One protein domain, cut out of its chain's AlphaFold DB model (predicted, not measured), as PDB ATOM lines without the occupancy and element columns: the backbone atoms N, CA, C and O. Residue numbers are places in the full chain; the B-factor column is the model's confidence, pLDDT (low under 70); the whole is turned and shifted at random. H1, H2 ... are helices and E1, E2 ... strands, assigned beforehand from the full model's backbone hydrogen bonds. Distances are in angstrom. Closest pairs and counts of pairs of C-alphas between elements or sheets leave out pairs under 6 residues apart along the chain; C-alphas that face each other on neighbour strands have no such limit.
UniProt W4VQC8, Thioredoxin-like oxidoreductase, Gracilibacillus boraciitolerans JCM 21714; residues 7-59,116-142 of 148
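This is residues 7 to 59 and 116 to 142 of the 148 residues of the protein "Thioredoxin-like oxidoreductase" of Gracilibacillus boraciitolerans JCM 21714 (UniProt W4VQC8). A small ribbon of two short parallel strands, E1 and E2, has the helices H1 and H2 on one side, with H2 packing on E2 through residues 46 to 50. At one end of the longest axis H3 sits away from both helices, among stretches with no named element. The printed part has 80 residues, under half of them in named elements, in the order H1, E1, H2, E2, H3, and its class is mostly helix. It is compact, with a radius of gyration of the C-alphas of 13.0 A, and spans 39 by 27 by 22 A.

Look first at E1, residues 26 to 28, and E2, residues 55 to 57, parallel neighbours at 18 degrees; N 28 and O 56 are 2.8 A apart, within hydrogen-bond range. With H2, residues 40 to 51, they form a strand-helix-strand unit, two parallel strands with a helix between them in the chain, and its crossover is right-handed. The closest C-alphas of H2 and E2 are those of Leu 49 and Val 55, 6.6 A apart. H1, residues 7 to 19, only just touches H2, with 3 pairs of C-alphas within 8 A, by residues 10 to 14 and 42 to 45 alone; the closest are Gln 10 and Glu 42, 7.3 A. They run the same way at a shallow tilt of 32 degrees, only just short of steep. H3, residues 127 to 133, is apart from H1, H2 and E1. Every O i to N i+4 pair is within hydrogen-bond range in H1 and H3, and 7 of 8 in H2.

Find C-alpha 7 at (143.390, 152.891, 118.262); H1 runs 18.5 A from there. H2 begins at C-alpha 40, (144.096, 148.713, 106.854), and covers 16.9 A. E1 measures 6.5 A, E2 6.8 A and H3 10.1 A, ending at C-alpha 133, (136.947, 161.350, 114.954).

The C-alphas of Ser 23 and Asp 136 are farthest apart, 40.1 A. Residues 60 to 115 are not printed, and C-alphas 59 and 116 stand 10.8 A apart across the cut. The link from E1 to H2, 11 residues, is long. The model's mean pLDDT over the printed part is 92.9, and no printed residue is under 70.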
ATOM      1  N   SER A   7     142.456 153.994 117.984       94.94
ATOM      2  CA  SER A   7     143.390 152.891 118.262       94.94
ATOM      3  C   SER A   7     143.027 152.164 119.553       94.94
ATOM      4  O   SER A   7     142.877 150.948 119.545       94.94
ATOM      5  N   GLU A   8     142.807 152.901 120.646       95.75
ATOM      6  CA  GLU A   8     142.427 152.307 121.934       95.75
ATOM      7  C   GLU A   8     141.082 151.582 121.842       95.75
ATOM      8  O   GLU A   8     140.904 150.505 122.414       95.75
ATOM      9  N   MET A   9     140.128 152.151 121.097       95.12
ATOM     10  CA  MET A   9     138.842 151.503 120.868       95.12
ATOM     11  C   MET A   9     139.013 150.213 120.060       95.12
ATOM     12  O   MET A   9     138.470 149.184 120.459       95.12
ATOM     13  N   GLN A  10     139.784 150.249 118.968       95.50
ATOM     14  CA  GLN A  10     140.097 149.072 118.158       95.50
ATOM     15  C   GLN A  10     140.725 147.961 119.009       95.50
ATOM     16  O   GLN A  10     140.223 146.840 119.001       95.50
ATOM     17  N   GLU A  11     141.765 148.278 119.780       96.50
ATOM     18  CA  GLU A  11     142.443 147.325 120.666       96.50
ATOM     19  C   GLU A  11     141.484 146.742 121.712       96.50
ATOM     20  O   GLU A  11     141.477 145.536 121.969       96.50
ATOM     21  N   GLY A  12     140.618 147.581 122.289       95.88
ATOM     22  CA  GLY A  12     139.599 147.146 123.238       95.88
ATOM     23  C   GLY A  12     138.605 146.152 122.633       95.88
ATOM     24  O   GLY A  12     138.267 145.155 123.276       95.88
ATOM     25  N   ILE A  13     138.163 146.396 121.397       95.75
ATOM     26  CA  ILE A  13     137.240 145.509 120.680       95.75
ATOM     27  C   ILE A  13     137.930 144.203 120.294       95.75
ATOM     28  O   ILE A  13     137.351 143.138 120.497       95.75
ATOM     29  N   GLU A  14     139.152 144.259 119.767       96.75
ATOM     30  CA  GLU A  14     139.920 143.061 119.417       96.75
ATOM     31  C   GLU A  14     140.119 142.170 120.644       96.75
ATOM     32  O   GLU A  14     139.755 140.994 120.611       96.75
ATOM     33  N   ARG A  15     140.538 142.755 121.771       97.62
ATOM     34  CA  ARG A  15     140.676 142.029 123.037       97.62
ATOM     35  C   ARG A  15     139.356 141.414 123.503       97.62
ATOM     36  O   ARG A  15     139.363 140.290 124.000       97.62
ATOM     37  N   LEU A  16     138.234 142.125 123.359       96.75
ATOM     38  CA  LEU A  16     136.910 141.596 123.702       96.75
ATOM     39  C   LEU A  16     136.545 140.393 122.824       96.75
ATOM     40  O   LEU A  16     136.074 139.385 123.343       96.75
ATOM     41  N   LEU A  17     136.781 140.479 121.514       96.69
ATOM     42  CA  LEU A  17     136.519 139.383 120.580       96.69
ATOM     43  C   LEU A  17     137.409 138.164 120.845       96.69
ATOM     44  O   LEU A  17     136.945 137.042 120.676       96.69
ATOM     45  N   ASP A  18     138.653 138.372 121.277       97.25
ATOM     46  CA  ASP A  18     139.598 137.291 121.582       97.25
ATOM     47  C   ASP A  18     139.215 136.488 122.837       97.25
ATOM     48  O   ASP A  18     139.587 135.322 122.952       97.25
ATOM     49  N   HIS A  19     138.474 137.091 123.773       97.56
ATOM     50  CA  HIS A  19     138.173 136.492 125.083       97.56
ATOM     51  C   HIS A  19     136.686 136.202 125.316       97.56
ATOM     52  O   HIS A  19     136.321 135.698 126.380       97.56
ATOM     53  N   ARG A  20     135.807 136.551 124.372       96.06
ATOM     54  CA  ARG A  20     134.367 136.319 124.530       96.06
ATOM     55  C   ARG A  20     134.037 134.825 124.532       96.06
ATOM     56  O   ARG A  20     134.679 134.026 123.855       96.06
ATOM     57  N   ASP A  21     132.945 134.479 125.200       97.19
ATOM     58  CA  ASP A  21     132.276 133.195 124.996       97.19
ATOM     59  C   ASP A  21     131.532 133.221 123.648       97.19
ATOM     60  O   ASP A  21     130.617 134.022 123.441       97.19
ATOM     61  N   THR A  22     131.928 132.353 122.716       96.44
ATOM     62  CA  THR A  22     131.353 132.286 121.361       96.44
ATOM     63  C   THR A  22     129.916 131.764 121.343       96.44
ATOM     64  O   THR A  22     129.203 131.949 120.357       96.44
ATOM     65  N   SER A  23     129.439 131.166 122.439       97.38
ATOM     66  CA  SER A  23     128.046 130.745 122.574       97.38
ATOM     67  C   SER A  23     127.088 131.924 122.797       97.38
ATOM     68  O   SER A  23     125.896 131.787 122.494       97.38
ATOM     69  N   ILE A  24     127.596 133.082 123.236       97.38
ATOM     70  CA  ILE A  24     126.819 134.283 123.555       97.38
ATOM     71  C   ILE A  24     126.748 135.218 122.343       97.38
ATOM     72  O   ILE A  24     127.748 135.509 121.685       97.38
ATOM     73  N   TRP A  25     125.545 135.728 122.066       97.69
ATOM     74  CA  TRP A  25     125.343 136.744 121.037       97.69
ATOM     75  C   TRP A  25     125.787 138.128 121.514       97.69
ATOM     76  O   TRP A  25     125.412 138.569 122.599       97.69
ATOM     77  N   MET A  26     126.556 138.825 120.677       96.06
ATOM     78  CA  MET A  26     127.074 140.162 120.954       96.06
ATOM     79  C   MET A  26     126.629 141.148 119.872       96.06
ATOM     80  O   MET A  26     126.842 140.927 118.678       96.06
ATOM     81  N   LEU A  27     126.035 142.263 120.300       94.38
ATOM     82  CA  LEU A  27     125.644 143.372 119.435       94.38
ATOM     83  C   LEU A  27     126.568 144.569 119.671       94.38
ATOM     84  O   LEU A  27     126.485 145.226 120.707       94.38
ATOM     85  N   PHE A  28     127.388 144.898 118.678       92.31
ATOM     86  CA  PHE A  28     128.064 146.187 118.613       92.31
ATOM     87  C   PHE A  28     127.096 147.237 118.066       92.31
ATOM     88  O   PHE A  28     126.522 147.076 116.983       92.31
ATOM     89  N   GLY A  29     126.898 148.292 118.860       87.31
ATOM     90  CA  GLY A  29     126.110 149.468 118.509       87.31
ATOM     91  C   GLY A  29     126.836 150.370 117.511       87.31
ATOM     92  O   GLY A  29     127.397 149.903 116.523       87.31
ATOM     93  N   THR A  30     126.828 151.670 117.781       83.62
ATOM     94  CA  THR A  30     127.509 152.677 116.964       83.62
ATOM     95  C   THR A  30     129.006 152.409 116.915       83.62
ATOM     96  O   THR A  30     129.692 152.443 117.936       83.62
ATOM     97  N   PHE A  31     129.511 152.150 115.714       87.50
ATOM     98  CA  PHE A  31     130.902 151.792 115.483       87.50
ATOM     99  C   PHE A  31     131.594 152.914 114.703       87.50
ATOM    100  O   PHE A  31     131.125 153.247 113.611       87.50
ATOM    101  N   PRO A  32     132.698 153.502 115.198       91.88
ATOM    102  CA  PRO A  32     133.372 154.593 114.505       91.88
ATOM    103  C   PRO A  32     134.354 154.084 113.445       91.88
ATOM    104  O   PRO A  32     135.344 154.747 113.159       91.88
ATOM    105  N   PHE A  33     134.094 152.919 112.850       94.12
ATOM    106  CA  PHE A  33     134.928 152.315 111.815       94.12
ATOM    107  C   PHE A  33     134.075 152.030 110.589       94.12
ATOM    108  O   PHE A  33     133.035 151.372 110.680       94.12
ATOM    109  N   TYR A  34     134.518 152.517 109.430       94.06
ATOM    110  CA  TYR A  34     133.717 152.485 108.213       94.06
ATOM    111  C   TYR A  34     134.412 151.703 107.097       94.06
ATOM    112  O   TYR A  34     135.610 151.882 106.884       94.06
ATOM    113  N   PRO A  35     133.667 150.918 106.293       94.69
ATOM    114  CA  PRO A  35     134.217 150.179 105.150       94.69
ATOM    115  C   PRO A  35     134.940 151.044 104.115       94.69
ATOM    116  O   PRO A  35     135.666 150.519 103.280       94.69
ATOM    117  N   CYS A  36     134.709 152.355 104.132       94.69
ATOM    118  CA  CYS A  36     135.300 153.325 103.219       94.69
ATOM    119  C   CYS A  36     136.552 154.032 103.780       94.69
ATOM    120  O   CYS A  36     137.096 154.936 103.143       94.69
ATOM    121  N   ASN A  37     137.017 153.643 104.975       92.62
ATOM    122  CA  ASN A  37     138.262 154.143 105.560       92.62
ATOM    123  C   ASN A  37     139.490 153.577 104.837       92.62
ATOM    124  O   ASN A  37     139.422 152.530 104.201       92.62
ATOM    125  N   LYS A  38     140.621 154.284 104.946       91.44
ATOM    126  CA  LYS A  38     141.904 153.885 104.337       91.44
ATOM    127  C   LYS A  38     142.817 153.103 105.285       91.44
ATOM    128  O   LYS A  38     143.819 152.561 104.844       91.44
ATOM    129  N   ASN A  39     142.499 153.078 106.577       94.69
ATOM    130  CA  ASN A  39     143.306 152.395 107.578       94.69
ATOM    131  C   ASN A  39     143.102 150.878 107.467       94.69
ATOM    132  O   ASN A  39     142.019 150.364 107.746       94.69
ATOM    133  N   GLU A  40     144.150 150.160 107.067       95.69
ATOM    134  CA  GLU A  40     144.096 148.713 106.854       95.69
ATOM    135  C   GLU A  40     143.730 147.934 108.121       95.69
ATOM    136  O   GLU A  40     143.011 146.938 108.032       95.69
ATOM    137  N   LYS A  41     144.157 148.403 109.301       95.25
ATOM    138  CA  LYS A  41     143.831 147.756 110.577       95.25
ATOM    139  C   LYS A  41     142.338 147.854 110.883       95.25
ATOM    140  O   LYS A  41     141.727 146.861 111.266       95.25
ATOM    141  N   GLU A  42     141.730 149.014 110.657       95.06
ATOM    142  CA  GLU A  42     140.287 149.208 110.853       95.06
ATOM    143  C   GLU A  42     139.472 148.359 109.867       95.06
ATOM    144  O   GLU A  42     138.474 147.736 110.234       95.06
ATOM    145  N   LEU A  43     139.922 148.283 108.608       95.81
ATOM    146  CA  LEU A  43     139.298 147.423 107.602       95.81
ATOM    147  C   LEU A  43     139.423 145.936 107.965       95.81
ATOM    148  O   LEU A  43     138.489 145.167 107.723       95.81
ATOM    149  N   ALA A  44     140.550 145.518 108.546       96.69
ATOM    150  CA  ALA A  44     140.748 144.153 109.025       96.69
ATOM    151  C   ALA A  44     139.792 143.813 110.180       96.69
ATOM    152  O   ALA A  44     139.154 142.756 110.136       96.69
ATOM    153  N   LEU A  45     139.614 144.725 111.143       96.44
ATOM    154  CA  LEU A  45     138.642 144.574 112.226       96.44
ATOM    155  C   LEU A  45     137.213 144.417 111.682       96.44
ATOM    156  O   LEU A  45     136.510 143.480 112.060       96.44
ATOM    157  N   LEU A  46     136.788 145.264 110.737       95.38
ATOM    158  CA  LEU A  46     135.463 145.141 110.114       95.38
ATOM    159  C   LEU A  46     135.275 143.792 109.405       95.38
ATOM    160  O   LEU A  46     134.253 143.133 109.594       95.38
ATOM    161  N   LYS A  47     136.275 143.332 108.642       95.50
ATOM    162  CA  LYS A  47     136.240 142.007 107.997       95.50
ATOM    163  C   LYS A  47     136.178 140.860 109.004       95.50
ATOM    164  O   LYS A  47     135.618 139.812 108.682       95.50
ATOM    165  N   ARG A  48     136.811 140.996 110.175       96.06
ATOM    166  CA  ARG A  48     136.706 140.017 111.266       96.06
ATOM    167  C   ARG A  48     135.274 139.988 111.790       96.06
ATOM    168  O   ARG A  48     134.645 138.940 111.735       96.06
ATOM    169  N   LEU A  49     134.734 141.146 112.168       94.94
ATOM    170  CA  LEU A  49     133.371 141.288 112.692       94.94
ATOM    171  C   LEU A  49     132.299 140.726 111.750       94.94
ATOM    172  O   LEU A  49     131.320 140.159 112.218       94.94
ATOM    173  N   TYR A  50     132.470 140.849 110.431       92.69
ATOM    174  CA  TYR A  50     131.516 140.297 109.459       92.69
ATOM    175  C   TYR A  50     131.481 138.766 109.408       92.69
ATOM    176  O   TYR A  50     130.481 138.209 108.964       92.69
ATOM    177  N   ARG A  51     132.555 138.097 109.835       94.56
ATOM    178  CA  ARG A  51     132.698 136.632 109.802       94.56
ATOM    179  C   ARG A  51     132.546 135.982 111.177       94.56
ATOM    180  O   ARG A  51     132.503 134.762 111.266       94.56
ATOM    181  N   GLU A  52     132.513 136.789 112.226       96.19
ATOM    182  CA  GLU A  52     132.527 136.343 113.610       96.19
ATOM    183  C   GLU A  52     131.159 135.761 114.016       96.19
ATOM    184  O   GLU A  52     130.116 136.390 113.819       96.19
ATOM    185  N   ASP A  53     131.150 134.548 114.580       96.00
ATOM    186  CA  ASP A  53     129.902 133.841 114.895       96.00
ATOM    187  C   ASP A  53     129.127 134.534 116.024       96.00
ATOM    188  O   ASP A  53     129.701 134.962 117.024       96.00
ATOM    189  N   LYS A  54     127.806 134.649 115.890       97.06
ATOM    190  CA  LYS A  54     126.947 135.373 116.844       97.06
ATOM    191  C   LYS A  54     127.445 136.789 117.184       97.06
ATOM    192  O   LYS A  54     127.223 137.274 118.294       97.06
ATOM    193  N   VAL A  55     128.068 137.479 116.231       96.75
ATOM    194  CA  VAL A  55     128.385 138.904 116.353       96.75
ATOM    195  C   VAL A  55     127.606 139.696 115.318       96.75
ATOM    196  O   VAL A  55     127.625 139.412 114.124       96.75
ATOM    197  N   THR A  56     126.921 140.732 115.790       93.88
ATOM    198  CA  THR A  56     126.200 141.670 114.936       93.88
ATOM    199  C   THR A  56     126.758 143.066 115.145       93.88
ATOM    200  O   THR A  56     126.885 143.528 116.273       93.88
ATOM    201  N   VAL A  57     127.035 143.771 114.050       91.44
ATOM    202  CA  VAL A  57     127.293 145.216 114.055       91.44
ATOM    203  C   VAL A  57     126.088 145.901 113.424       91.44
ATOM    204  O   VAL A  57     125.708 145.557 112.295       91.44
ATOM    205  N   ARG A  58     125.469 146.841 114.145       88.31
ATOM    206  CA  ARG A  58     124.370 147.658 113.612       88.31
ATOM    207  C   ARG A  58     124.865 149.035 113.188       88.31
ATOM    208  O   ARG A  58     125.829 149.560 113.729       88.31
ATOM    209  N   ASN A  59     124.172 149.623 112.221       85.06
ATOM    210  CA  ASN A  59     124.339 151.039 111.926       85.06
ATOM    211  C   ASN A  59     123.724 151.890 113.037       85.06
ATOM    212  O   ASN A  59     122.856 151.419 113.778       85.06
ATOM    213  N   HIS A 116     125.198 156.682 101.918       89.69
ATOM    214  CA  HIS A 116     124.683 155.317 101.993       89.69
ATOM    215  C   HIS A 116     125.480 154.435 101.037       89.69
ATOM    216  O   HIS A 116     125.643 154.774  99.866       89.69
ATOM    217  N   CYS A 117     125.966 153.298 101.532       90.12
ATOM    218  CA  CYS A 117     126.714 152.342 100.729       90.12
ATOM    219  C   CYS A 117     126.011 150.972 100.753       90.12
ATOM    220  O   CYS A 117     126.232 150.191 101.689       90.12
ATOM    221  N   PRO A 118     125.183 150.659  99.732       88.56
ATOM    222  CA  PRO A 118     124.419 149.411  99.672       88.56
ATOM    223  C   PRO A 118     125.293 148.153  99.723       88.56
ATOM    224  O   PRO A 118     124.940 147.196 100.407       88.56
ATOM    225  N   ALA A 119     126.460 148.182  99.065       87.56
ATOM    226  CA  ALA A 119     127.379 147.043  98.948       87.56
ATOM    227  C   ALA A 119     127.859 146.484 100.301       87.56
ATOM    228  O   ALA A 119     128.233 145.321 100.400       87.56
ATOM    229  N   VAL A 120     127.830 147.309 101.348       88.81
ATOM    230  CA  VAL A 120     128.247 146.948 102.714       88.81
ATOM    231  C   VAL A 120     127.163 147.243 103.751       88.81
ATOM    232  O   VAL A 120     127.414 147.163 104.953       88.81
ATOM    233  N   LYS A 121     125.949 147.588 103.297       89.56
ATOM    234  CA  LYS A 121     124.815 147.991 104.145       89.56
ATOM    235  C   LYS A 121     125.198 149.092 105.149       89.56
ATOM    236  O   LYS A 121     124.739 149.066 106.287       89.56
ATOM    237  N   CYS A 122     126.072 150.020 104.751       90.19
ATOM    238  CA  CYS A 122     126.590 151.082 105.616       90.19
ATOM    239  C   CYS A 122     125.758 152.357 105.466       90.19
ATOM    240  O   CYS A 122     125.463 152.793 104.350       90.19
ATOM    241  N   LEU A 123     125.427 152.966 106.602       88.75
ATOM    242  CA  LEU A 123     124.627 154.181 106.723       88.75
ATOM    243  C   LEU A 123     125.457 155.411 107.144       88.75
ATOM    244  O   LEU A 123     124.887 156.425 107.527       88.75
ATOM    245  N   GLY A 124     126.783 155.348 107.037       89.56
ATOM    246  CA  GLY A 124     127.653 156.473 107.383       89.56
ATOM    247  C   GLY A 124     127.743 156.751 108.886       89.56
ATOM    248  O   GLY A 124     127.232 155.969 109.692       89.56
ATOM    249  N   PRO A 125     128.436 157.833 109.275       89.31
ATOM    250  CA  PRO A 125     128.546 158.242 110.667       89.31
ATOM    251  C   PRO A 125     127.324 159.025 111.148       89.31
ATOM    252  O   PRO A 125     126.691 159.746 110.377       89.31
ATOM    253  N   ASN A 126     127.064 158.952 112.455       86.44
ATOM    254  CA  ASN A 126     126.279 159.976 113.140       86.44
ATOM    255  C   ASN A 126     127.134 161.249 113.344       86.44
ATOM    256  O   ASN A 126     128.355 161.245 113.135       86.44
ATOM    257  N   ILE A 127     126.507 162.342 113.783       84.25
ATOM    258  CA  ILE A 127     127.205 163.623 113.978       84.25
ATOM    259  C   ILE A 127     128.276 163.569 115.081       84.25
ATOM    260  O   ILE A 127     129.336 164.159 114.902       84.25
ATOM    261  N   LEU A 128     128.062 162.830 116.178       85.69
ATOM    262  CA  LEU A 128     129.040 162.730 117.268       85.69
ATOM    263  C   LEU A 128     130.321 162.051 116.809       85.69
ATOM    264  O   LEU A 128     131.410 162.559 117.051       85.69
ATOM    265  N   VAL A 129     130.201 160.913 116.129       89.69
ATOM    266  CA  VAL A 129     131.343 160.171 115.597       89.69
ATOM    267  C   VAL A 129     132.076 161.022 114.574       89.69
ATOM    268  O   VAL A 129     133.305 161.097 114.614       89.69
ATOM    269  N   LYS A 130     131.337 161.707 113.690       88.88
ATOM    270  CA  LYS A 130     131.936 162.624 112.722       88.88
ATOM    271  C   LYS A 130     132.719 163.739 113.417       88.88
ATOM    272  O   LYS A 130     133.896 163.918 113.123       88.88
ATOM    273  N   ASN A 131     132.101 164.438 114.363       88.44
ATOM    274  CA  ASN A 131     132.711 165.574 115.052       88.44
ATOM    275  C   ASN A 131     133.843 165.158 116.000       88.44
ATOM    276  O   ASN A 131     134.742 165.954 116.249       88.44
ATOM    277  N   THR A 132     133.825 163.926 116.514       90.69
ATOM    278  CA  THR A 132     134.862 163.420 117.427       90.69
ATOM    279  C   THR A 132     136.079 162.890 116.673       90.69
ATOM    280  O   THR A 132     137.206 163.170 117.067       90.69
ATOM    281  N   TYR A 133     135.876 162.133 115.589       92.50
ATOM    282  CA  TYR A 133     136.947 161.350 114.954       92.50
ATOM    283  C   TYR A 133     137.228 161.706 113.490       92.50
ATOM    284  O   TYR A 133     138.256 161.305 112.949       92.50
ATOM    285  N   TYR A 134     136.326 162.428 112.822       92.12
ATOM    286  CA  TYR A 134     136.325 162.568 111.363       92.12
ATOM    287  C   TYR A 134     135.938 163.982 110.893       92.12
ATOM    288  O   TYR A 134     135.226 164.131 109.898       92.12
ATOM    289  N   GLN A 135     136.406 165.019 111.596       90.62
ATOM    290  CA  GLN A 135     136.040 166.422 111.343       90.62
ATOM    291  C   GLN A 135     136.314 166.856 109.892       90.62
ATOM    292  O   GLN A 135     135.457 167.464 109.255       90.62
ATOM    293  N   ASP A 136     137.457 166.442 109.340       91.25
ATOM    294  CA  ASP A 136     137.901 166.819 107.990       91.25
ATOM    295  C   ASP A 136     137.503 165.807 106.902       91.25
ATOM    296  O   ASP A 136     138.004 165.837 105.773       91.25
ATOM    297  N   VAL A 137     136.625 164.854 107.226       91.62
ATOM    298  CA  VAL A 137     136.257 163.777 106.308       91.62
ATOM    299  C   VAL A 137     134.902 164.020 105.660       91.62
ATOM    300  O   VAL A 137     133.855 164.062 106.305       91.62
ATOM    301  N   ASP A 138     134.920 164.036 104.330       91.81
ATOM    302  CA  ASP A 138     133.720 163.990 103.504       91.81
ATOM    303  C   ASP A 138     133.383 162.541 103.107       91.81
ATOM    304  O   ASP A 138     133.934 161.990 102.149       91.81
ATOM    305  N   PHE A 139     132.473 161.912 103.855       90.88
ATOM    306  CA  PHE A 139     132.009 160.544 103.591       90.88
ATOM    307  C   PHE A 139     131.188 160.421 102.300       90.88
ATOM    308  O   PHE A 139     131.112 159.328 101.741       90.88
ATOM    309  N   THR A 140     130.614 161.516 101.786       88.31
ATOM    310  CA  THR A 140     129.804 161.492 100.553       88.31
ATOM    311  C   THR A 140     130.647 161.223  99.304       88.31
ATOM    312  O   THR A 140     130.132 160.749  98.294       88.31
ATOM    313  N   LYS A 141     131.959 161.468  99.394       92.44
ATOM    314  CA  LYS A 141     132.940 161.229  98.326       92.44
ATOM    315  C   LYS A 141     133.664 159.891  98.450       92.44
ATOM    316  O   LYS A 141     134.553 159.606  97.649       92.44
ATOM    317  N   ARG A 142     133.350 159.089  99.469       92.38
ATOM    318  CA  ARG A 142     134.025 157.813  99.718       92.38
ATOM    319  C   ARG A 142     133.193 156.636  99.219       92.38
ATOM    320  O   ARG A 142     131.967 156.669  99.207       92.38
TER     321      ARG A 142